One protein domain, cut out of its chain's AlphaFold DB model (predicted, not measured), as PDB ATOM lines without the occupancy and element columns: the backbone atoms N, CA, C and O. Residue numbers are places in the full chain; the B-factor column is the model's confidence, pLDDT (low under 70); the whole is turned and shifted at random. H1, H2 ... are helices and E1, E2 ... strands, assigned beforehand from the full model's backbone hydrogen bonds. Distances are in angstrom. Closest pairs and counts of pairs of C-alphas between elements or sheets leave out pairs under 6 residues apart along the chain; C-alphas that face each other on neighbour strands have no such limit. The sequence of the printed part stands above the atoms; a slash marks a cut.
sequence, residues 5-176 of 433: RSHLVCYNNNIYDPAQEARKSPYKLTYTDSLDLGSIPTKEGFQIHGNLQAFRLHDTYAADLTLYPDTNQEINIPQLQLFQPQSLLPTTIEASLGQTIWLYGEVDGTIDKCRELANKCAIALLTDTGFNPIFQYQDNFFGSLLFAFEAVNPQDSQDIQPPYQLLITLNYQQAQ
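What this domain is: This is residues 5 to 176 of the 433 residues of an uncharacterized protein of Symploca sp. SIO1B1 (UniProt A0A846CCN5). Two twisted sheets stand side by side: edge strand E3 of the three-stranded sheet E1 E2 E3 is near edge strand E4 of the four-stranded sheet E4 E7 E6 E5, and helix H4 packs on one face of the larger sheet. Short helix H2 packs on H4 and grazes the smaller sheet, H3 follows it, and H1 with residues 5 to 17 makes one far end of the domain. The printed part has 172 residues, with four named helices and seven named strands in the order H1 E1 E2 E3 H2 H3 E4 H4 E5 E6 E7, and its class is mixed, helices and strands. The smaller sheet is antiparallel in the order E1 E2 E3; the larger is mixed in the order E4 E7 E6 E5. The whole is compact, with a radius of gyration of the C-alphas of 18.0 A and spans of 52 by 42 by 33 A.

How they stand to each other: Residues 5 to 17 hold no named element, but residues 11 to 12 form a short antiparallel pairing with residues 15 to 16. H1, residues 18 to 23, touches no helix and is on neither sheet. E1, residues 35 to 41, E2, residues 47 to 57, and E3, residues 60 to 69, form a meander, each strand the antiparallel neighbour of the one before. In the hairpin E1 and E2, N 37 and O 50 are 2.8 A apart, within hydrogen-bond range; in the hairpin E2 and E3, N 57 and O 60 are 2.7 A apart. H2, residues 77 to 83, only grazes this sheet, with its residues 82 to 83; the closest C-alphas of E3 and H2 are those of Leu 67 and Phe 83, 7.4 A apart. H3, residues 85 to 88, meets H2 only through their link and is on neither sheet. E4, residues 100 to 106, and E3 are near each other, with 9 pairs of C-alphas within 10 A. H4, residues 111 to 125, touches H2 with its residues 120 to 125 alone, at a steep tilt of 43 degrees, the same way; the closest C-alphas are those of Ile 77 and Cys 121, 6.3 A apart. H3 and H4 are close but not clearly touching, with the C-alphas of Pro 85 and Leu 125 closest, 5.6 A apart. E5, residues 132 to 141, E6, residues 144 to 152, and E7, residues 164 to 171, form a second meander. N 139 and O 146 are 2.8 A apart in the hairpin E5 and E6, and N 147 and O 168 are 2.8 A apart in the hairpin E6 and E7. E7 is parallel to E4, at 13 degrees, with N 103 and O 167 2.8 A apart. E4, H4 and E5 form a split strand-helix-strand unit, two strands running the same way with E7 and E6 between them in the sheet, and its crossover is right-handed. H4 is on this twisted sheet, a helix layer over a strand layer; the C-alphas of Ala 118 and Ile 168 are the closest of H4 and E7, 6.0 A apart. Every O i to N i+4 pair is within hydrogen-bond range in H4; H1 has 0 of 2 but 2 of 3 O i to N i+3 pairs, H2 has 0 of 3 but 4 of 4, and H3 is too short for an O i to N i+4 pair.

Where its parts are: H1 begins at C-alpha 18, at (54.287, -20.825, 115.790). E1 is 18.4 A long from first to last C-alpha, E2 31.6 A, E3 30.1 A and E4 19.8 A. H4, 20.9 A long, begins at C-alpha 111, at (29.790, 10.896, 88.568). E5, 24.0 A long, bends by 63 degrees at residue 138. E6 is 25.4 A long and E7 22.9 A, ending at C-alpha 171, at (31.797, 8.896, 98.235).

The domain as a whole: The two C-alphas farthest apart are those of Asn 13 and Asp 112, 54.2 A. The printed part has no cut. The links H1 to E1, H3 to E4 and E6 to E7 are long, each with 11 residues. The mean pLDDT of the printed part is 87.7; residues 23 to 26 and 157 to 163 are under 70.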
ATOM      1  N   ARG A   5      57.456  -7.231 116.284       84.50
ATOM      2  CA  ARG A   5      57.469  -8.638 116.705       84.50
ATOM      3  C   ARG A   5      56.899  -8.843 118.102       84.50
ATOM      4  O   ARG A   5      56.180  -9.811 118.298       84.50
ATOM      5  N   SER A   6      57.133  -7.930 119.047       83.50
ATOM      6  CA  SER A   6      56.608  -8.075 120.413       83.50
ATOM      7  C   SER A   6      55.081  -7.980 120.485       83.50
ATOM      8  O   SER A   6      54.494  -8.313 121.510       83.50
ATOM      9  N   HIS A   7      54.430  -7.525 119.410       85.19
ATOM     10  CA  HIS A   7      52.977  -7.424 119.316       85.19
ATOM     11  C   HIS A   7      52.318  -8.654 118.678       85.19
ATOM     12  O   HIS A   7      51.092  -8.765 118.740       85.19
ATOM     13  N   LEU A   8      53.100  -9.577 118.107       86.38
ATOM     14  CA  LEU A   8      52.603 -10.777 117.437       86.38
ATOM     15  C   LEU A   8      52.530 -11.973 118.396       86.38
ATOM     16  O   LEU A   8      53.473 -12.251 119.134       86.38
ATOM     17  N   VAL A   9      51.432 -12.730 118.343       86.50
ATOM     18  CA  VAL A   9      51.181 -13.891 119.221       86.50
ATOM     19  C   VAL A   9      52.183 -15.024 119.020       86.50
ATOM     20  O   VAL A   9      52.443 -15.779 119.949       86.50
ATOM     21  N   CYS A  10      52.761 -15.125 117.824       84.19
ATOM     22  CA  CYS A  10      53.776 -16.113 117.472       84.19
ATOM     23  C   CYS A  10      55.183 -15.739 117.947       84.19
ATOM     24  O   CYS A  10      56.131 -16.457 117.649       84.19
ATOM     25  N   TYR A  11      55.348 -14.632 118.675       85.56
ATOM     26  CA  TYR A  11      56.618 -14.247 119.275       85.56
ATOM     27  C   TYR A  11      56.510 -14.214 120.799       85.56
ATOM     28  O   TYR A  11      55.600 -13.618 121.381       85.56
ATOM     29  N   ASN A  12      57.499 -14.824 121.448       82.88
ATOM     30  CA  ASN A  12      57.711 -14.754 122.886       82.88
ATOM     31  C   ASN A  12      59.168 -14.358 123.147       82.88
ATOM     32  O   ASN A  12      60.080 -15.051 122.703       82.88
ATOM     33  N   ASN A  13      59.401 -13.231 123.827       82.94
ATOM     34  CA  ASN A  13      60.744 -12.673 124.043       82.94
ATOM     35  C   ASN A  13      61.577 -12.577 122.745       82.94
ATOM     36  O   ASN A  13      62.751 -12.941 122.728       82.94
ATOM     37  N   ASN A  14      60.955 -12.132 121.646       81.69
ATOM     38  CA  ASN A  14      61.540 -12.064 120.296       81.69
ATOM     39  C   ASN A  14      61.963 -13.399 119.664       81.69
ATOM     40  O   ASN A  14      62.572 -13.402 118.593       81.69
ATOM     41  N   ILE A  15      61.590 -14.526 120.266       85.62
ATOM     42  CA  ILE A  15      61.764 -15.860 119.697       85.62
ATOM     43  C   ILE A  15      60.453 -16.260 119.021       85.62
ATOM     44  O   ILE A  15      59.389 -16.183 119.634       85.62
ATOM     45  N   TYR A  16      60.539 -16.665 117.754       87.81
ATOM     46  CA  TYR A  16      59.397 -17.162 116.993       87.81
ATOM     47  C   TYR A  16      58.989 -18.559 117.488       87.81
ATOM     48  O   TYR A  16      59.807 -19.479 117.508       87.81
ATOM     49  N   ASP A  17      57.727 -18.703 117.883       87.00
ATOM     50  CA  ASP A  17      57.073 -19.932 118.330       87.00
ATOM     51  C   ASP A  17      55.675 -20.038 117.676       87.00
ATOM     52  O   ASP A  17      54.685 -19.530 118.218       87.00
ATOM     53  N   PRO A  18      55.558 -20.698 116.509       83.25
ATOM     54  CA  PRO A  18      54.287 -20.825 115.790       83.25
ATOM     55  C   PRO A  18      53.240 -21.647 116.550       83.25
ATOM     56  O   PRO A  18      52.045 -21.533 116.276       83.25
ATOM     57  N   ALA A  19      53.640 -22.458 117.539       83.19
ATOM     58  CA  ALA A  19      52.688 -23.232 118.332       83.19
ATOM     59  C   ALA A  19      51.762 -22.334 119.175       83.19
ATOM     60  O   ALA A  19      50.690 -22.778 119.591       83.19
ATOM     61  N   GLN A  20      52.143 -21.072 119.410       79.94
ATOM     62  CA  GLN A  20      51.309 -20.092 120.111       79.94
ATOM     63  C   GLN A  20      50.103 -19.637 119.287       79.94
ATOM     64  O   GLN A  20      49.063 -19.312 119.861       79.94
ATOM     65  N   GLU A  21      50.202 -19.663 117.957       80.88
ATOM     66  CA  GLU A  21      49.110 -19.260 117.064       80.88
ATOM     67  C   GLU A  21      47.897 -20.179 117.218       80.88
ATOM     68  O   GLU A  21      46.766 -19.713 117.242       80.88
ATOM     69  N   ALA A  22      48.126 -21.483 117.400       71.62
ATOM     70  CA  ALA A  22      47.059 -22.466 117.595       71.62
ATOM     71  C   ALA A  22      46.370 -22.359 118.969       71.62
ATOM     72  O   ALA A  22      45.298 -22.927 119.170       71.62
ATOM     73  N   ARG A  23      46.996 -21.673 119.936       64.56
ATOM     74  CA  ARG A  23      46.498 -21.535 121.316       64.56
ATOM     75  C   ARG A  23      45.661 -20.278 121.527       64.56
ATOM     76  O   ARG A  23      44.932 -20.201 122.515       64.56
ATOM     77  N   LYS A  24      45.784 -19.287 120.643       63.44
ATOM     78  CA  LYS A  24      45.005 -18.044 120.664       63.44
ATOM     79  C   LYS A  24      44.030 -18.014 119.490       63.44
ATOM     80  O   LYS A  24      44.123 -18.847 118.600       63.44
ATOM     81  N   SER A  25      43.037 -17.122 119.568       63.19
ATOM     82  CA  SER A  25      41.954 -16.987 118.581       63.19
ATOM     83  C   SER A  25      42.470 -17.232 117.156       63.19
ATOM     84  O   SER A  25      43.413 -16.551 116.756       63.19
ATOM     85  N   PRO A  26      41.879 -18.171 116.394       63.97
ATOM     86  CA  PRO A  26      42.481 -18.712 115.170       63.97
ATOM     87  C   PRO A  26      42.649 -17.685 114.044       63.97
ATOM     88  O   PRO A  26      43.255 -18.000 113.027       63.97
ATOM     89  N   TYR A  27      42.097 -16.481 114.220       77.25
ATOM     90  CA  TYR A  27      41.972 -15.466 113.186       77.25
ATOM     91  C   TYR A  27      42.927 -14.277 113.359       77.25
ATOM     92  O   TYR A  27      43.432 -13.760 112.370       77.25
ATOM     93  N   LYS A  28      43.203 -13.835 114.594       84.00
ATOM     94  CA  LYS A  28      44.011 -12.631 114.874       84.00
ATOM     95  C   LYS A  28      45.393 -13.012 115.390       84.00
ATOM     96  O   LYS A  28      45.513 -13.814 116.313       84.00
ATOM     97  N   LEU A  29      46.429 -12.387 114.834       85.31
ATOM     98  CA  LEU A  29      47.828 -12.673 115.165       85.31
ATOM     99  C   LEU A  29      48.480 -11.625 116.062       85.31
ATOM    100  O   LEU A  29      49.658 -11.753 116.385       85.31
ATOM    101  N   THR A  30      47.739 -10.612 116.495       83.19
ATOM    102  CA  THR A  30      48.200  -9.590 117.438       83.19
ATOM    103  C   THR A  30      47.629  -9.816 118.838       83.19
ATOM    104  O   THR A  30      46.544 -10.372 119.007       83.19
ATOM    105  N   TYR A  31      48.359  -9.383 119.872       76.88
ATOM    106  CA  TYR A  31      47.859  -9.419 121.257       76.88
ATOM    107  C   TYR A  31      46.711  -8.429 121.512       76.88
ATOM    108  O   TYR A  31      45.915  -8.648 122.425       76.88
ATOM    109  N   THR A  32      46.640  -7.352 120.729       77.06
ATOM    110  CA  THR A  32      45.577  -6.336 120.739       77.06
ATOM    111  C   THR A  32      44.723  -6.447 119.478       77.06
ATOM    112  O   THR A  32      45.160  -7.037 118.489       77.06
ATOM    113  N   ASP A  33      43.515  -5.872 119.494       71.88
ATOM    114  CA  ASP A  33      42.619  -5.887 118.327       71.88
ATOM    115  C   ASP A  33      43.227  -5.208 117.101       71.88
ATOM    116  O   ASP A  33      43.010  -5.663 115.982       71.88
ATOM    117  N   SER A  34      44.024  -4.165 117.320       81.94
ATOM    118  CA  SER A  34      44.845  -3.543 116.296       81.94
ATOM    119  C   SER A  34      46.083  -2.877 116.894       81.94
ATOM    120  O   SER A  34      46.140  -2.612 118.101       81.94
ATOM    121  N   LEU A  35      47.109  -2.673 116.065       88.56
ATOM    122  CA  LEU A  35      48.333  -1.979 116.442       88.56
ATOM    123  C   LEU A  35      48.284  -0.546 115.916       88.56
ATOM    124  O   LEU A  35      48.391  -0.316 114.713       88.56
ATOM    125  N   ASP A  36      48.155   0.407 116.833       89.69
ATOM    126  CA  ASP A  36      48.324   1.826 116.536       89.69
ATOM    127  C   ASP A  36      49.802   2.112 116.217       89.69
ATOM    128  O   ASP A  36      50.702   1.842 117.023       89.69
ATOM    129  N   LEU A  37      50.057   2.617 115.010       89.31
ATOM    130  CA  LEU A  37      51.391   2.977 114.534       89.31
ATOM    131  C   LEU A  37      51.816   4.381 114.992       89.31
ATOM    132  O   LEU A  37      52.979   4.757 114.801       89.31
ATOM    133  N   GLY A  38      50.912   5.111 115.649       89.25
ATOM    134  CA  GLY A  38      51.065   6.501 116.038       89.25
ATOM    135  C   GLY A  38      50.859   7.450 114.863       89.25
ATOM    136  O   GLY A  38      50.392   7.065 113.789       89.25
ATOM    137  N   SER A  39      51.245   8.707 115.076       90.75
ATOM    138  CA  SER A  39      51.118   9.767 114.085       90.75
ATOM    139  C   SER A  39      52.463  10.138 113.453       90.75
ATOM    140  O   SER A  39      53.507  10.201 114.110       90.75
ATOM    141  N   ILE A  40      52.437  10.381 112.144       90.50
ATOM    142  CA  ILE A  40      53.592  10.738 111.323       90.50
ATOM    143  C   ILE A  40      53.360  12.156 110.790       90.50
ATOM    144  O   ILE A  40      52.454  12.357 109.979       90.50
ATOM    145  N   PRO A  41      54.144  13.163 111.216       91.19
ATOM    146  CA  PRO A  41      53.979  14.523 110.722       91.19
ATOM    147  C   PRO A  41      54.383  14.618 109.247       91.19
ATOM    148  O   PRO A  41      55.425  14.101 108.838       91.19
ATOM    149  N   THR A  42      53.580  15.320 108.451       90.88
ATOM    150  CA  THR A  42      53.890  15.599 107.045       90.88
ATOM    151  C   THR A  42      54.530  16.975 106.876       90.88
ATOM    152  O   THR A  42      54.442  17.849 107.740       90.88
ATOM    153  N   LYS A  43      55.152  17.199 105.713       88.31
ATOM    154  CA  LYS A  43      55.695  18.516 105.334       88.31
ATOM    155  C   LYS A  43      54.606  19.570 105.086       88.31
ATOM    156  O   LYS A  43      54.927  20.749 105.003       88.31
ATOM    157  N   GLU A  44      53.349  19.148 104.974       86.25
ATOM    158  CA  GLU A  44      52.190  19.985 104.638       86.25
ATOM    159  C   GLU A  44      51.359  20.362 105.875       86.25
ATOM    160  O   GLU A  44      50.304  20.973 105.762       86.25
ATOM    161  N   GLY A  45      51.854  20.039 107.074       87.44
ATOM    162  CA  GLY A  45      51.301  20.527 108.339       87.44
ATOM    163  C   GLY A  45      50.229  19.640 108.977       87.44
ATOM    164  O   GLY A  45      49.881  19.890 110.127       87.44
ATOM    165  N   PHE A  46      49.762  18.590 108.295       91.25
ATOM    166  CA  PHE A  46      48.883  17.565 108.876       91.25
ATOM    167  C   PHE A  46      49.660  16.298 109.257       91.25
ATOM    168  O   PHE A  46      50.786  16.089 108.790       91.25
ATOM    169  N   GLN A  47      49.076  15.445 110.097       93.62
ATOM    170  CA  GLN A  47      49.655  14.157 110.483       93.62
ATOM    171  C   GLN A  47      48.929  13.001 109.789       93.62
ATOM    172  O   GLN A  47      47.731  13.070 109.524       93.62
ATOM    173  N   ILE A  48      49.672  11.936 109.496       94.62
ATOM    174  CA  ILE A  48      49.142  10.660 109.012       94.62
ATOM    175  C   ILE A  48      49.185   9.670 110.170       94.62
ATOM    176  O   ILE A  48      50.247   9.423 110.738       94.62
ATOM    177  N   HIS A  49      48.040   9.097 110.502       94.19
ATOM    178  CA  HIS A  49      47.900   8.006 111.456       94.19
ATOM    179  C   HIS A  49      47.923   6.673 110.728       94.19
ATOM    180  O   HIS A  49      47.581   6.589 109.545       94.19
ATOM    181  N   GLY A  50      48.321   5.625 111.441       92.06
ATOM    182  CA  GLY A  50      48.383   4.282 110.888       92.06
ATOM    183  C   GLY A  50      47.862   3.233 111.852       92.06
ATOM    184  O   GLY A  50      48.117   3.288 113.052       92.06
ATOM    185  N   ASN A  51      47.177   2.238 111.308       92.31
ATOM    186  CA  ASN A  51      46.739   1.062 112.035       92.31
ATOM    187  C   ASN A  51      47.183  -0.199 111.294       92.31
ATOM    188  O   ASN A  51      47.031  -0.272 110.076       92.31
ATOM    189  N   LEU A  52      47.725  -1.175 112.020       91.81
ATOM    190  CA  LEU A  52      48.116  -2.470 111.468       91.81
ATOM    191  C   LEU A  52      47.377  -3.605 112.175       91.81
ATOM    192  O   LEU A  52      47.390  -3.700 113.405       91.81
ATOM    193  N   GLN A  53      46.808  -4.514 111.391       90.69
ATOM    194  CA  GLN A  53      46.221  -5.763 111.866       90.69
ATOM    195  C   GLN A  53      46.817  -6.940 111.101       90.69
ATOM    196  O   GLN A  53      47.023  -6.871 109.893       90.69
ATOM    197  N   ALA A  54      47.119  -8.024 111.814       90.31
ATOM    198  CA  ALA A  54      47.647  -9.249 111.229       90.31
ATOM    199  C   ALA A  54      46.678 -10.402 111.476       90.31
ATOM    200  O   ALA A  54      46.195 -10.597 112.598       90.31
ATOM    201  N   PHE A  55      46.438 -11.188 110.433       88.81
ATOM    202  CA  PHE A  55      45.442 -12.244 110.418       88.81
ATOM    203  C   PHE A  55      46.026 -13.570 109.963       88.81
ATOM    204  O   PHE A  55      46.917 -13.626 109.111       88.81
ATOM    205  N   ARG A  56      45.448 -14.646 110.493       89.00
ATOM    206  CA  ARG A  56      45.541 -15.981 109.915       89.00
ATOM    207  C   ARG A  56      44.176 -16.354 109.351       89.00
ATOM    208  O   ARG A  56      43.267 -16.751 110.073       89.00
ATOM    209  N   LEU A  57      44.051 -16.231 108.039       88.12
ATOM    210  CA  LEU A  57      42.859 -16.573 107.272       88.12
ATOM    211  C   LEU A  57      42.984 -18.031 106.823       88.12
ATOM    212  O   LEU A  57      43.419 -18.337 105.708       88.12
ATOM    213  N   HIS A  58      42.659 -18.938 107.748       84.50
ATOM    214  CA  HIS A  58      42.803 -20.389 107.603       84.50
ATOM    215  C   HIS A  58      44.260 -20.845 107.376       84.50
ATOM    216  O   HIS A  58      45.034 -20.999 108.328       84.50
ATOM    217  N   ASP A  59      44.613 -21.091 106.116       85.81
ATOM    218  CA  ASP A  59      45.906 -21.558 105.615       85.81
ATOM    219  C   ASP A  59      46.791 -20.409 105.102       85.81
ATOM    220  O   ASP A  59      47.849 -20.645 104.530       85.81
ATOM    221  N   THR A  60      46.357 -19.160 105.275       90.00
ATOM    222  CA  THR A  60      47.014 -17.974 104.722       90.00
ATOM    223  C   THR A  60      47.209 -16.901 105.777       90.00
ATOM    224  O   THR A  60      46.374 -16.722 106.659       90.00
ATOM    225  N   TYR A  61      48.304 -16.159 105.661       90.88
ATOM    226  CA  TYR A  61      48.553 -14.963 106.453       90.88
ATOM    227  C   TYR A  61      48.144 -13.720 105.670       90.88
ATOM    228  O   TYR A  61      48.427 -13.621 104.477       90.88
ATOM    229  N   ALA A  62      47.499 -12.771 106.342       91.75
ATOM    230  CA  ALA A  62      47.154 -11.473 105.775       91.75
ATOM    231  C   ALA A  62      47.553 -10.351 106.737       91.75
ATOM    232  O   ALA A  62      47.584 -10.541 107.955       91.75
ATOM    233  N   ALA A  63      47.846  -9.180 106.184       91.62
ATOM    234  CA  ALA A  63      48.081  -7.964 106.943       91.62
ATOM    235  C   ALA A  63      47.242  -6.835 106.340       91.62
ATOM    236  O   ALA A  63      47.254  -6.645 105.126       91.62
ATOM    237  N   ASP A  64      46.534  -6.107 107.194       93.25
ATOM    238  CA  ASP A  64      45.818  -4.888 106.836       93.25
ATOM    239  C   ASP A  64      46.547  -3.693 107.448       93.25
ATOM    240  O   ASP A  64      46.691  -3.609 108.671       93.25
ATOM    241  N   LEU A  65      47.019  -2.798 106.584       93.62
ATOM    242  CA  LEU A  65      47.590  -1.511 106.945       93.62
ATOM    243  C   LEU A  65      46.642  -0.410 106.470       93.62
ATOM    244  O   LEU A  65      46.547  -0.135 105.276       93.62
ATOM    245  N   THR A  66      46.014   0.274 107.418       94.00
ATOM    246  CA  THR A  66      45.170   1.438 107.144       94.00
ATOM    247  C   THR A  66      45.921   2.714 107.510       94.00
ATOM    248  O   THR A  66      46.380   2.854 108.642       94.00
ATOM    249  N   LEU A  67      46.030   3.652 106.565       94.69
ATOM    250  CA  LEU A  67      46.605   4.984 106.777       94.69
ATOM    251  C   LEU A  67      45.529   6.050 106.571       94.69
ATOM    252  O   LEU A  67      44.778   5.982 105.599       94.69
ATOM    253  N   TYR A  68      45.468   7.048 107.449       93.56
ATOM    254  CA  TYR A  68      44.478   8.125 107.361       93.56
ATOM    255  C   TYR A  68      45.037   9.450 107.900       93.56
ATOM    256  O   TYR A  68      45.843   9.435 108.832       93.56
ATOM    257  N   PRO A  69      44.669  10.605 107.319       93.81
ATOM    258  CA  PRO A  69      45.108  11.902 107.824       93.81
ATOM    259  C   PRO A  69      44.377  12.274 109.124       93.81
ATOM    260  O   PRO A  69      43.378  11.655 109.492       93.81
ATOM    261  N   ASP A  70      44.841  13.327 109.799       88.00
ATOM    262  CA  ASP A  70      44.057  14.012 110.831       88.00
ATOM    263  C   ASP A  70      42.644  14.357 110.321       88.00
ATOM    264  O   ASP A  70      42.446  14.761 109.170       88.00
ATOM    265  N   THR A  71      41.647  14.203 111.196       73.38
ATOM    266  CA  THR A  71      40.227  14.428 110.882       73.38
ATOM    267  C   THR A  71      39.987  15.797 110.230       73.38
ATOM    268  O   THR A  71      40.422  16.816 110.762       73.38
ATOM    269  N   ASN A  72      39.215  15.819 109.135       73.25
ATOM    270  CA  ASN A  72      38.786  17.002 108.360       73.25
ATOM    271  C   ASN A  72      39.839  17.665 107.453       73.25
ATOM    272  O   ASN A  72      39.603  18.774 106.971       73.25
ATOM    273  N   GLN A  73      40.977  17.021 107.189       84.44
ATOM    274  CA  GLN A  73      41.943  17.541 106.223       84.44
ATOM    275  C   GLN A  73      41.522  17.220 104.779       84.44
ATOM    276  O   GLN A  73      41.394  16.054 104.407       84.44
ATOM    277  N   GLU A  74      41.379  18.248 103.939       89.75
ATOM    278  CA  GLU A  74      41.282  18.068 102.486       89.75
ATOM    279  C   GLU A  74      42.644  17.645 101.918       89.75
ATOM    280  O   GLU A  74      43.673  18.261 102.221       89.75
ATOM    281  N   ILE A  75      42.640  16.594 101.093       91.50
ATOM    282  CA  ILE A  75      43.835  16.022 100.467       91.50
ATOM    283  C   ILE A  75      43.726  16.158  98.949       91.50
ATOM    284  O   ILE A  75      42.878  15.548  98.301       91.50
ATOM    285  N   ASN A  76      44.636  16.933  98.370       92.56
ATOM    286  CA  ASN A  76      44.792  17.069  96.930       92.56
ATOM    287  C   ASN A  76      45.618  15.913  96.352       92.56
ATOM    288  O   ASN A  76      46.448  15.310  97.029       92.56
ATOM    289  N   ILE A  77      45.474  15.652  95.050       94.69
ATOM    290  CA  ILE A  77      46.139  14.524  94.372       94.69
ATOM    291  C   ILE A  77      47.662  14.459  94.599       94.69
ATOM    292  O   ILE A  77      48.149  13.376  94.922       94.69
ATOM    293  N   PRO A  78      48.440  15.559  94.504       93.75
ATOM    294  CA  PRO A  78      49.881  15.494  94.765       93.75
ATOM    295  C   PRO A  78      50.227  15.091  96.205       93.75
ATOM    296  O   PRO A  78      51.258  14.462  96.440       93.75
ATOM    297  N   GLN A  79      49.358  15.406  97.171       94.00
ATOM    298  CA  GLN A  79      49.570  15.089  98.584       94.00
ATOM    299  C   GLN A  79      49.389  13.592  98.884       94.00
ATOM    300  O   GLN A  79      49.867  13.130  99.918       94.00
ATOM    301  N   LEU A  80      48.810  12.799  97.968       93.56
ATOM    302  CA  LEU A  80      48.787  11.334  98.091       93.56
ATOM    303  C   LEU A  80      50.203  10.741  98.205       93.56
ATOM    304  O   LEU A  80      50.385   9.719  98.863       93.56
ATOM    305  N   GLN A  81      51.228  11.408  97.655       93.00
ATOM    306  CA  GLN A  81      52.623  10.969  97.795       93.00
ATOM    307  C   GLN A  81      53.140  11.008  99.235       93.00
ATOM    308  O   GLN A  81      54.086  10.295  99.572       93.00
ATOM    309  N   LEU A  82      52.525  11.804 100.114       93.19
ATOM    310  CA  LEU A  82      52.919  11.884 101.524       93.19
ATOM    311  C   LEU A  82      52.647  10.571 102.270       93.19
ATOM    312  O   LEU A  82      53.326  10.292 103.255       93.19
ATOM    313  N   PHE A  83      51.726   9.746 101.763       92.56
ATOM    314  CA  PHE A  83      51.437   8.400 102.268       92.56
ATOM    315  C   PHE A  83      52.457   7.348 101.801       92.56
ATOM    316  O   PHE A  83      52.352   6.187 102.183       92.56
ATOM    317  N   GLN A  84      53.452   7.743 100.997       91.62
ATOM    318  CA  GLN A  84      54.511   6.877 100.468       91.62
ATOM    319  C   GLN A  84      53.985   5.592  99.800       91.62
ATOM    320  O   GLN A  84      54.425   4.496 100.156       91.62
ATOM    321  N   PRO A  85      53.082   5.692  98.806       90.12
ATOM    322  CA  PRO A  85      52.463   4.517  98.191       90.12
ATOM    323  C   PRO A  85      53.484   3.546  97.577       90.12
ATOM    324  O   PRO A  85      53.264   2.342  97.609       90.12
ATOM    325  N   GLN A  86      54.647   4.030  97.125       87.69
ATOM    326  CA  GLN A  86      55.765   3.193  96.658       87.69
ATOM    327  C   GLN A  86      56.240   2.147  97.689       87.69
ATOM    328  O   GLN A  86      56.631   1.045  97.315       87.69
ATOM    329  N   SER A  87      56.178   2.466  98.986       88.75
ATOM    330  CA  SER A  87      56.561   1.555 100.073       88.75
ATOM    331  C   SER A  87      55.503   0.478 100.317       88.75
ATOM    332  O   SER A  87      55.764  -0.507 101.002       88.75
ATOM    333  N   LEU A  88      54.301   0.681  99.774       85.88
ATOM    334  CA  LEU A  88      53.192  -0.262  99.807       85.88
ATOM    335  C   LEU A  88      53.156  -1.122  98.551       85.88
ATOM    336  O   LEU A  88      52.239  -1.910  98.400       85.88
ATOM    337  N   LEU A  89      54.097  -0.960  97.629       82.44
ATOM    338  CA  LEU A  89      54.108  -1.724  96.399       82.44
ATOM    339  C   LEU A  89      54.946  -2.996  96.518       82.44
ATOM    340  O   LEU A  89      55.731  -3.158  97.453       82.44
ATOM    341  N   PRO A  90      54.818  -3.899  95.542       74.69
ATOM    342  CA  PRO A  90      55.364  -5.253  95.608       74.69
ATOM    343  C   PRO A  90      56.884  -5.322  95.570       74.69
ATOM    344  O   PRO A  90      57.482  -6.293  96.014       74.69
ATOM    345  N   THR A  91      57.520  -4.258  95.076       74.06
ATOM    346  CA  THR A  91      58.969  -4.054  95.171       74.06
ATOM    347  C   THR A  91      59.452  -3.918  96.616       74.06
ATOM    348  O   THR A  91      60.646  -4.049  96.868       74.06
ATOM    349  N   THR A  92      58.539  -3.653  97.553       83.81
ATOM    350  CA  THR A  92      58.802  -3.533  98.992       83.81
ATOM    351  C   THR A  92      58.062  -4.606  99.796       83.81
ATOM    352  O   THR A  92      58.637  -5.191 100.713       83.81
ATOM    353  N   ILE A  93      56.792  -4.869  99.471       82.75
ATOM    354  CA  ILE A  93      55.943  -5.862 100.140       82.75
ATOM    355  C   ILE A  93      55.817  -7.097  99.245       82.75
ATOM    356  O   ILE A  93      54.996  -7.145  98.335       82.75
ATOM    357  N   GLU A  94      56.603  -8.130  99.534       83.44
ATOM    358  CA  GLU A  94      56.611  -9.392  98.782       83.44
ATOM    359  C   GLU A  94      55.411 -10.295  99.149       83.44
ATOM    360  O   GLU A  94      55.560 -11.404  99.668       83.44
ATOM    361  N   ALA A  95      54.186  -9.810  98.927       86.56
ATOM    362  CA  ALA A  95      52.971 -10.577  99.184       86.56
ATOM    363  C   ALA A  95      52.841 -11.742  98.187       86.56
ATOM    364  O   ALA A  95      52.649 -11.535  96.993       86.56
ATOM    365  N   SER A  96      52.900 -12.982  98.683       86.69
ATOM    366  CA  SER A  96      52.981 -14.177  97.830       86.69
ATOM    367  C   SER A  96      51.704 -14.508  97.050       86.69
ATOM    368  O   SER A  96      51.780 -15.172  96.023       86.69
ATOM    369  N   LEU A  97      50.529 -14.124  97.561       88.38
ATOM    370  CA  LEU A  97      49.239 -14.412  96.915       88.38
ATOM    371  C   LEU A  97      48.688 -13.229  96.121       88.38
ATOM    372  O   LEU A  97      47.958 -13.434  95.156       88.38
ATOM    373  N   GLY A  98      48.994 -12.011  96.556       89.12
ATOM    374  CA  GLY A  98      48.457 -10.790  95.980       89.12
ATOM    375  C   GLY A  98      48.276  -9.695  97.020       89.12
ATOM    376  O   GLY A  98      48.455  -9.902  98.222       89.12
ATOM    377  N   GLN A  99      47.925  -8.514  96.527       90.88
ATOM    378  CA  GLN A  99      47.756  -7.316  97.332       90.88
ATOM    379  C   GLN A  99      46.652  -6.432  96.748       90.88
ATOM    380  O   GLN A  99      46.531  -6.297  95.526       90.88
ATOM    381  N   THR A 100      45.876  -5.803  97.634       94.50
ATOM    382  CA  THR A 100      44.921  -4.746  97.289       94.50
ATOM    383  C   THR A 100      45.354  -3.444  97.952       94.50
ATOM    384  O   THR A 100      45.536  -3.400  99.165       94.50
ATOM    385  N   ILE A 101      45.494  -2.379  97.164       94.44
ATOM    386  CA  ILE A 101      45.592  -1.006  97.668       94.44
ATOM    387  C   ILE A 101      44.216  -0.375  97.514       94.44
ATOM    388  O   ILE A 101      43.700  -0.281  96.401       94.44
ATOM    389  N   TRP A 102      43.621   0.058  98.623       96.56
ATOM    390  CA  TRP A 102      42.295   0.664  98.622       96.56
ATOM    391  C   TRP A 102      42.371   2.122  99.076       96.56
ATOM    392  O   TRP A 102      42.684   2.406 100.228       96.56
ATOM    393  N   LEU A 103      42.072   3.050  98.167       96.94
ATOM    394  CA  LEU A 103      41.863   4.459  98.488       96.94
ATOM    395  C   LEU A 103      40.371   4.724  98.702       96.94
ATOM    396  O   LEU A 103      39.563   4.459  97.812       96.94
ATOM    397  N   TYR A 104      40.024   5.312  99.839       96.25
ATOM    398  CA  TYR A 104      38.705   5.881 100.090       96.25
ATOM    399  C   TYR A 104      38.792   7.407 100.174       96.25
ATOM    400  O   TYR A 104      39.753   7.933 100.737       96.25
ATOM    401  N   GLY A 105      37.785   8.118  99.662       94.62
ATOM    402  CA  GLY A 105      37.668   9.562  99.846       94.62
ATOM    403  C   GLY A 105      36.230  10.071  99.771       94.62
ATOM    404  O   GLY A 105      35.455   9.639  98.916       94.62
ATOM    405  N   GLU A 106      35.903  11.019 100.646       93.94
ATOM    406  CA  GLU A 106      34.720  11.880 100.534       93.94
ATOM    407  C   GLU A 106      35.018  12.984  99.516       93.94
ATOM    408  O   GLU A 106      36.058  13.639  99.610       93.94
ATOM    409  N   VAL A 107      34.151  13.172  98.520       93.06
ATOM    410  CA  VAL A 107      34.408  14.115  97.424       93.06
ATOM    411  C   VAL A 107      33.174  14.924  97.055       93.06
ATOM    412  O   VAL A 107      32.073  14.395  96.932       93.06
ATOM    413  N   ASP A 108      33.380  16.204  96.757       86.75
ATOM    414  CA  ASP A 108      32.359  17.032  96.126       86.75
ATOM    415  C   ASP A 108      32.396  16.833  94.608       86.75
ATOM    416  O   ASP A 108      33.406  17.095  93.945       86.75
ATOM    417  N   GLY A 109      31.291  16.395  93.998       79.25
ATOM    418  CA  GLY A 109      31.271  16.273  92.545       79.25
ATOM    419  C   GLY A 109      30.095  15.536  91.926       79.25
ATOM    420  O   GLY A 109      29.117  15.168  92.566       79.25
ATOM    421  N   THR A 110      30.217  15.346  90.613       83.12
ATOM    422  CA  THR A 110      29.331  14.509  89.800       83.12
ATOM    423  C   THR A 110      30.030  13.194  89.460       83.12
ATOM    424  O   THR A 110      31.254  13.084  89.572       83.12
ATOM    425  N   ILE A 111      29.268  12.210  88.979       82.56
ATOM    426  CA  ILE A 111      29.790  10.896  88.568       82.56
ATOM    427  C   ILE A 111      30.933  11.033  87.543       82.56
ATOM    428  O   ILE A 111      31.983  10.414  87.712       82.56
ATOM    429  N   ASP A 112      30.779  11.889  86.525       85.06
ATOM    430  CA  ASP A 112      31.803  12.081  85.483       85.06
ATOM    431  C   ASP A 112      33.124  12.615  86.052       85.06
ATOM    432  O   ASP A 112      34.205  12.140  85.695       85.06
ATOM    433  N   LYS A 113      33.040  13.555  87.003       91.12
ATOM    434  CA  LYS A 113      34.216  14.085  87.706       91.12
ATOM    435  C   LYS A 113      34.878  13.020  88.576       91.12
ATOM    436  O   LYS A 113      36.103  12.984  88.652       91.12
ATOM    437  N   CYS A 114      34.095  12.129  89.187       94.19
ATOM    438  CA  CYS A 114      34.625  11.032  89.995       94.19
ATOM    439  C   CYS A 114      35.462  10.060  89.157       94.19
ATOM    440  O   CYS A 114      36.507   9.614  89.617       94.19
ATOM    441  N   ARG A 115      35.067   9.776  87.908       94.44
ATOM    442  CA  ARG A 115      35.862   8.908  87.024       94.44
ATOM    443  C   ARG A 115      37.212   9.526  86.668       94.44
ATOM    444  O   ARG A 115      38.235   8.846  86.713       94.44
ATOM    445  N   GLU A 116      37.227  10.811  86.321       95.19
ATOM    446  CA  GLU A 116      38.477  11.530  86.061       95.19
ATOM    447  C   GLU A 116      39.366  11.569  87.313       95.19
ATOM    448  O   GLU A 116      40.571  11.325  87.229       95.19
ATOM    449  N   LEU A 117      38.765  11.824  88.477       96.44
ATOM    450  CA  LEU A 117      39.462  11.858  89.756       96.44
ATOM    451  C   LEU A 117      40.062  10.494  90.115       96.44
ATOM    452  O   LEU A 117      41.240  10.431  90.447       96.44
ATOM    453  N   ALA A 118      39.305   9.404  89.970       97.25
ATOM    454  CA  ALA A 118      39.786   8.052  90.242       97.25
ATOM    455  C   ALA A 118      40.989   7.675  89.364       97.25
ATOM    456  O   ALA A 118      41.963   7.120  89.870       97.25
ATOM    457  N   ASN A 119      40.970   8.049  88.079       96.88
ATOM    458  CA  ASN A 119      42.120   7.867  87.189       96.88
ATOM    459  C   ASN A 119      43.345   8.656  87.677       96.88
ATOM    460  O   ASN A 119      44.447   8.112  87.725       96.88
ATOM    461  N   LYS A 120      43.165   9.925  88.073       97.12
ATOM    462  CA  LYS A 120      44.255  10.750  88.624       97.12
ATOM    463  C   LYS A 120      44.812  10.163  89.923       97.12
ATOM    464  O   LYS A 120      46.027  10.140  90.086       97.12
ATOM    465  N   CYS A 121      43.954   9.651  90.807       97.31
ATOM    466  CA  CYS A 121      44.366   8.958  92.026       97.31
ATOM    467  C   CYS A 121      45.190   7.704  91.713       97.31
ATOM    468  O   CYS A 121      46.266   7.534  92.275       97.31
ATOM    469  N   ALA A 122      44.721   6.847  90.799       96.50
ATOM    470  CA  ALA A 122      45.426   5.621  90.427       96.50
ATOM    471  C   ALA A 122      46.812   5.911  89.825       96.50
ATOM    472  O   ALA A 122      47.786   5.250  90.176       96.50
ATOM    473  N   ILE A 123      46.919   6.935  88.969       95.88
ATOM    474  CA  ILE A 123      48.203   7.394  88.414       95.88
ATOM    475  C   ILE A 123      49.115   7.919  89.528       95.88
ATOM    476  O   ILE A 123      50.291   7.565  89.573       95.88
ATOM    477  N   ALA A 124      48.582   8.733  90.444       95.69
ATOM    478  CA  ALA A 124      49.351   9.250  91.568       95.69
ATOM    479  C   ALA A 124      49.895   8.104  92.437       95.69
ATOM    480  O   ALA A 124      51.093   8.046  92.679       95.69
ATOM    481  N   LEU A 125      49.064   7.137  92.831       93.88
ATOM    482  CA  LEU A 125      49.490   6.005  93.666       93.88
ATOM    483  C   LEU A 125      50.618   5.161  93.044       93.88
ATOM    484  O   LEU A 125      51.366   4.528  93.781       93.88
ATOM    485  N   LEU A 126      50.760   5.167  91.716       92.44
ATOM    486  CA  LEU A 126      51.790   4.412  90.995       92.44
ATOM    487  C   LEU A 126      52.928   5.285  90.434       92.44
ATOM    488  O   LEU A 126      53.814   4.773  89.743       92.44
ATOM    489  N   THR A 127      52.940   6.587  90.724       91.19
ATOM    490  CA  THR A 127      53.980   7.511  90.243       91.19
ATOM    491  C   THR A 127      55.365   7.085  90.742       91.19
ATOM    492  O   THR A 127      55.525   6.766  91.913       91.19
ATOM    493  N   ASP A 128      56.357   7.073  89.845       88.12
ATOM    494  CA  ASP A 128      57.754   6.670  90.100       88.12
ATOM    495  C   ASP A 128      57.976   5.189  90.467       88.12
ATOM    496  O   ASP A 128      59.046   4.811  90.940       88.12
ATOM    497  N   THR A 129      56.999   4.316  90.195       86.56
ATOM    498  CA  THR A 129      57.061   2.896  90.607       86.56
ATOM    499  C   THR A 129      57.303   1.912  89.462       86.56
ATOM    500  O   THR A 129      57.536   0.729  89.697       86.56
ATOM    501  N   GLY A 130      57.248   2.382  88.210       87.50
ATOM    502  CA  GLY A 130      57.347   1.549  87.002       87.50
ATOM    503  C   GLY A 130      56.052   0.812  86.627       87.50
ATOM    504  O   GLY A 130      55.938   0.313  85.507       87.50
ATOM    505  N   PHE A 131      55.056   0.793  87.518       89.50
ATOM    506  CA  PHE A 131      53.727   0.254  87.246       89.50
ATOM    507  C   PHE A 131      52.825   1.296  86.580       89.50
ATOM    508  O   PHE A 131      52.887   2.484  86.887       89.50
ATOM    509  N   ASN A 132      51.930   0.826  85.714       91.62
ATOM    510  CA  ASN A 132      50.870   1.633  85.120       91.62
ATOM    511  C   ASN A 132      49.494   1.098  85.537       91.62
ATOM    512  O   ASN A 132      49.298  -0.121  85.538       91.62
ATOM    513  N   PRO A 133      48.526   1.978  85.851       94.25
ATOM    514  CA  PRO A 133      47.176   1.550  86.177       94.25
ATOM    515  C   PRO A 133      46.395   1.225  84.898       94.25
ATOM    516  O   PRO A 133      46.275   2.059  83.999       94.25
ATOM    517  N   ILE A 134      45.803   0.034  84.836       94.62
ATOM    518  CA  ILE A 134      44.862  -0.374  83.788       94.62
ATOM    519  C   ILE A 134      43.465  -0.444  84.392       94.62
ATOM    520  O   ILE A 134      43.207  -1.261  85.273       94.62
ATOM    521  N   PHE A 135      42.562   0.415  83.917       96.12
ATOM    522  CA  PHE A 135      41.165   0.425  84.349       96.12
ATOM    523  C   PHE A 135      40.464  -0.887  83.983       96.12
ATOM    524  O   PHE A 135      40.541  -1.326  82.837       96.12
ATOM    525  N   GLN A 136      39.744  -1.467  84.944       95.50
ATOM    526  CA  GLN A 136      38.997  -2.712  84.771       95.50
ATOM    527  C   GLN A 136      37.495  -2.450  84.698       95.50
ATOM    528  O   GLN A 136      36.847  -2.769  83.704       95.50
ATOM    529  N   TYR A 137      36.935  -1.848  85.748       95.88
ATOM    530  CA  TYR A 137      35.501  -1.613  85.855       95.88
ATOM    531  C   TYR A 137      35.175  -0.459  86.806       95.88
ATOM    532  O   TYR A 137      35.992  -0.034  87.628       95.88
ATOM    533  N   GLN A 138      33.944   0.033  86.679       96.56
ATOM    534  CA  GLN A 138      33.317   0.992  87.579       96.56
ATOM    535  C   GLN A 138      32.010   0.385  88.084       96.56
ATOM    536  O   GLN A 138      31.243  -0.162  87.295       96.56
ATOM    537  N   ASP A 139      31.752   0.516  89.380       96.12
ATOM    538  CA  ASP A 139      30.575  -0.049  90.032       96.12
ATOM    539  C   ASP A 139      30.141   0.786  91.246       96.12
ATOM    540  O   ASP A 139      30.657   1.882  91.484       96.12
ATOM    541  N   ASN A 140      29.188   0.273  92.022       94.88
ATOM    542  CA  ASN A 140      28.765   0.848  93.291       94.88
ATOM    543  C   ASN A 140      29.086  -0.099  94.458       94.88
ATOM    544  O   ASN A 140      28.763  -1.283  94.409       94.88
ATOM    545  N   PHE A 141      29.697   0.434  95.514       96.44
ATOM    546  CA  PHE A 141      29.955  -0.273  96.765       96.44
ATOM    547  C   PHE A 141      29.383   0.548  97.915       96.44
ATOM    548  O   PHE A 141      29.823   1.676  98.145       96.44
ATOM    549  N   PHE A 142      28.374  -0.001  98.595       95.69
ATOM    550  CA  PHE A 142      27.718   0.625  99.746       95.69
ATOM    551  C   PHE A 142      27.269   2.074  99.489       95.69
ATOM    552  O   PHE A 142      27.322   2.940 100.352       95.69
ATOM    553  N   GLY A 143      26.804   2.348  98.265       92.75
ATOM    554  CA  GLY A 143      26.332   3.669  97.849       92.75
ATOM    555  C   GLY A 143      27.421   4.584  97.277       92.75
ATOM    556  O   GLY A 143      27.082   5.533  96.578       92.75
ATOM    557  N   SER A 144      28.708   4.279  97.455       95.75
ATOM    558  CA  SER A 144      29.823   5.005  96.823       95.75
ATOM    559  C   SER A 144      30.220   4.435  95.462       95.75
ATOM    560  O   SER A 144      29.996   3.259  95.176       95.75
ATOM    561  N   LEU A 145      30.854   5.255  94.616       96.88
ATOM    562  CA  LEU A 145      31.420   4.778  93.350       96.88
ATOM    563  C   LEU A 145      32.712   4.019  93.620       96.88
ATOM    564  O   LEU A 145      33.611   4.548  94.268       96.88
ATOM    565  N   LEU A 146      32.815   2.807  93.087       97.69
ATOM    566  CA  LEU A 146      34.013   1.979  93.122       97.69
ATOM    567  C   LEU A 146      34.637   1.935  91.728       97.69
ATOM    568  O   LEU A 146      33.969   1.590  90.758       97.69
ATOM    569  N   PHE A 147      35.930   2.215  91.641       98.19
ATOM    570  CA  PHE A 147      36.724   2.071  90.427       98.19
ATOM    571  C   PHE A 147      37.843   1.072  90.693       98.19
ATOM    572  O   PHE A 147      38.606   1.239  91.646       98.19
ATOM    573  N   ALA A 148      37.947   0.043  89.857       97.81
ATOM    574  CA  ALA A 148      38.987  -0.968  89.973       97.81
ATOM    575  C   ALA A 148      40.026  -0.821  88.864       97.81
ATOM    576  O   ALA A 148      39.688  -0.652  87.687       97.81
ATOM    577  N   PHE A 149      41.291  -0.939  89.253       96.50
ATOM    578  CA  PHE A 149      42.442  -0.927  88.366       96.50
ATOM    579  C   PHE A 149      43.359  -2.109  88.675       96.50
ATOM    580  O   PHE A 149      43.401  -2.612  89.798       96.50
ATOM    581  N   GLU A 150      44.137  -2.511  87.680       92.75
ATOM    582  CA  GLU A 150      45.277  -3.408  87.851       92.75
ATOM    583  C   GLU A 150      46.573  -2.624  87.672       92.75
ATOM    584  O   GLU A 150      46.707  -1.865  86.711       92.75
ATOM    585  N   ALA A 151      47.526  -2.803  88.584       90.25
ATOM    586  CA  ALA A 151      48.879  -2.291  88.423       90.25
ATOM    587  C   ALA A 151      49.671  -3.273  87.557       90.25
ATOM    588  O   ALA A 151      49.915  -4.410  87.965       90.25
ATOM    589  N   VAL A 152      50.084  -2.836  86.370       87.50
ATOM    590  CA  VAL A 152      50.852  -3.664  85.434       87.50
ATOM    591  C   VAL A 152      52.217  -3.043  85.200       87.50
ATOM    592  O   VAL A 152      52.320  -1.869  84.845       87.50
ATOM    593  N   ASN A 153      53.266  -3.839  85.382       84.81
ATOM    594  CA  ASN A 153      54.616  -3.469  84.990       84.81
ATOM    595  C   ASN A 153      54.839  -3.893  83.526       84.81
ATOM    596  O   ASN A 153      54.774  -5.085  83.228       84.81
ATOM    597  N   PRO A 154      55.118  -2.958  82.600       78.50
ATOM    598  CA  PRO A 154      55.353  -3.287  81.191       78.50
ATOM    599  C   PRO A 154      56.545  -4.220  80.945       78.50
ATOM    600  O   PRO A 154      56.640  -4.802  79.867       78.50
ATOM    601  N   GLN A 155      57.472  -4.318  81.902       76.00
ATOM    602  CA  GLN A 155      58.655  -5.176  81.813       76.00
ATOM    603  C   GLN A 155      58.381  -6.617  82.268       76.00
ATOM    604  O   GLN A 155      59.178  -7.506  81.966       76.00
ATOM    605  N   ASP A 156      57.272  -6.864  82.971       72.12
ATOM    606  CA  ASP A 156      56.942  -8.202  83.449       72.12
ATOM    607  C   ASP A 156      56.356  -9.029  82.298       72.12
ATOM    608  O   ASP A 156      55.372  -8.655  81.654       72.12
ATOM    609  N   SER A 157      56.956 -10.192  82.029       60.12
ATOM    610  CA  SER A 157      56.346 -11.191  81.151       60.12
ATOM    611  C   SER A 157      55.006 -11.619  81.755       60.12
ATOM    612  O   SER A 157      54.979 -12.031  82.915       60.12
ATOM    613  N   GLN A 158      53.924 -11.537  80.975       55.16
ATOM    614  CA  GLN A 158      52.511 -11.563  81.400       55.16
ATOM    615  C   GLN A 158      52.010 -12.784  82.210       55.16
ATOM    616  O   GLN A 158      50.815 -12.888  82.467       55.16
ATOM    617  N   ASP A 159      52.867 -13.716  82.615       54.09
ATOM    618  CA  ASP A 159      52.452 -15.088  82.920       54.09
ATOM    619  C   ASP A 159      52.711 -15.573  84.355       54.09
ATOM    620  O   ASP A 159      52.406 -16.731  84.636       54.09
ATOM    621  N   ILE A 160      53.296 -14.764  85.253       54.56
ATOM    622  CA  ILE A 160      53.895 -15.332  86.483       54.56
ATOM    623  C   ILE A 160      53.255 -14.860  87.798       54.56
ATOM    624  O   ILE A 160      53.300 -15.614  88.765       54.56
ATOM    625  N   GLN A 161      52.599 -13.697  87.878       61.84
ATOM    626  CA  GLN A 161      51.985 -13.247  89.141       61.84
ATOM    627  C   GLN A 161      50.597 -12.632  88.935       61.84
ATOM    628  O   GLN A 161      50.396 -11.904  87.958       61.84
ATOM    629  N   PRO A 162      49.622 -12.903  89.828       63.59
ATOM    630  CA  PRO A 162      48.353 -12.196  89.796       63.59
ATOM    631  C   PRO A 162      48.620 -10.693  90.005       63.59
ATOM    632  O   PRO A 162      49.336 -10.326  90.935       63.59
ATOM    633  N   PRO A 163      48.096  -9.815  89.135       69.12
ATOM    634  CA  PRO A 163      48.400  -8.395  89.190       69.12
ATOM    635  C   PRO A 163      47.829  -7.750  90.451       69.12
ATOM    636  O   PRO A 163      46.806  -8.168  91.001       69.12
ATOM    637  N   TYR A 164      48.498  -6.684  90.871       85.38
ATOM    638  CA  TYR A 164      48.162  -5.907  92.054       85.38
ATOM    639  C   TYR A 164      46.887  -5.109  91.812       85.38
ATOM    640  O   TYR A 164      46.757  -4.415  90.801       85.38
ATOM    641  N   GLN A 165      45.939  -5.211  92.735       92.81
ATOM    642  CA  GLN A 165      44.643  -4.563  92.591       92.81
ATOM    643  C   GLN A 165      44.683  -3.179  93.237       92.81
ATOM    644  O   GLN A 165      45.043  -3.054  94.407       92.81
ATOM    645  N   LEU A 166      44.256  -2.150  92.507       95.56
ATOM    646  CA  LEU A 166      43.920  -0.861  93.107       95.56
ATOM    647  C   LEU A 166      42.411  -0.668  93.088       95.56
ATOM    648  O   LEU A 166      41.770  -0.797  92.044       95.56
ATOM    649  N   LEU A 167      41.856  -0.326  94.242       97.75
ATOM    650  CA  LEU A 167      40.461   0.046  94.407       97.75
ATOM    651  C   LEU A 167      40.398   1.509  94.825       97.75
ATOM    652  O   LEU A 167      41.018   1.910  95.805       97.75
ATOM    653  N   ILE A 168      39.653   2.312  94.075       98.25
ATOM    654  CA  ILE A 168      39.391   3.709  94.406       98.25
ATOM    655  C   ILE A 168      37.895   3.841  94.673       98.25
ATOM    656  O   ILE A 168      37.087   3.681  93.760       98.25
ATOM    657  N   THR A 169      37.522   4.121  95.919       97.69
ATOM    658  CA  THR A 169      36.136   4.363  96.320       97.69
ATOM    659  C   THR A 169      35.933   5.837  96.617       97.69
ATOM    660  O   THR A 169      36.575   6.390  97.505       97.69
ATOM    661  N   LEU A 170      35.027   6.466  95.872       97.12
ATOM    662  CA  LEU A 170      34.706   7.881  96.004       97.12
ATOM    663  C   LEU A 170      33.258   8.036  96.466       97.12
ATOM    664  O   LEU A 170      32.315   7.668  95.753       97.12
ATOM    665  N   ASN A 171      33.095   8.583  97.666       95.00
ATOM    666  CA  ASN A 171      31.797   8.896  98.235       95.00
ATOM    667  C   ASN A 171      31.406  10.325  97.858       95.00
ATOM    668  O   ASN A 171      31.916  11.290  98.414       95.00
ATOM    669  N   TYR A 172      30.517  10.450  96.873       90.12
ATOM    670  CA  TYR A 172      30.026  11.744  96.384       90.12
ATOM    671  C   TYR A 172      28.593  12.057  96.842       90.12
ATOM    672  O   TYR A 172      28.042  13.101  96.502       90.12
ATOM    673  N   GLN A 173      27.959  11.131  97.573       87.88
ATOM    674  CA  GLN A 173      26.553  11.220  97.990       87.88
ATOM    675  C   GLN A 173      26.367  11.109  99.504       87.88
ATOM    676  O   GLN A 173      25.243  10.887  99.948       87.88
ATOM    677  N   GLN A 174      27.440  11.244 100.292       88.12
ATOM    678  CA  GLN A 174      27.395  11.075 101.751       88.12
ATOM    679  C   GLN A 174      26.785   9.719 102.159       88.12
ATOM    680  O   GLN A 174      26.024   9.616 103.120       88.12
ATOM    681  N   ALA A 175      27.092   8.666 101.396       92.00
ATOM    682  CA  ALA A 175      26.664   7.309 101.707       92.00
ATOM    683  C   ALA A 175      27.345   6.803 102.990       92.00
ATOM    684  O   ALA A 175      28.444   7.237 103.332       92.00
ATOM    685  N   GLN A 176      26.734   5.835 103.676       94.69
ATOM    686  CA  GLN A 176      27.274   5.226 104.900       94.69
ATOM    687  C   GLN A 176      28.347   4.156 104.614       94.69
ATOM    688  O   GLN A 176      28.475   3.177 105.349       94.69
TER     689      GLN A 176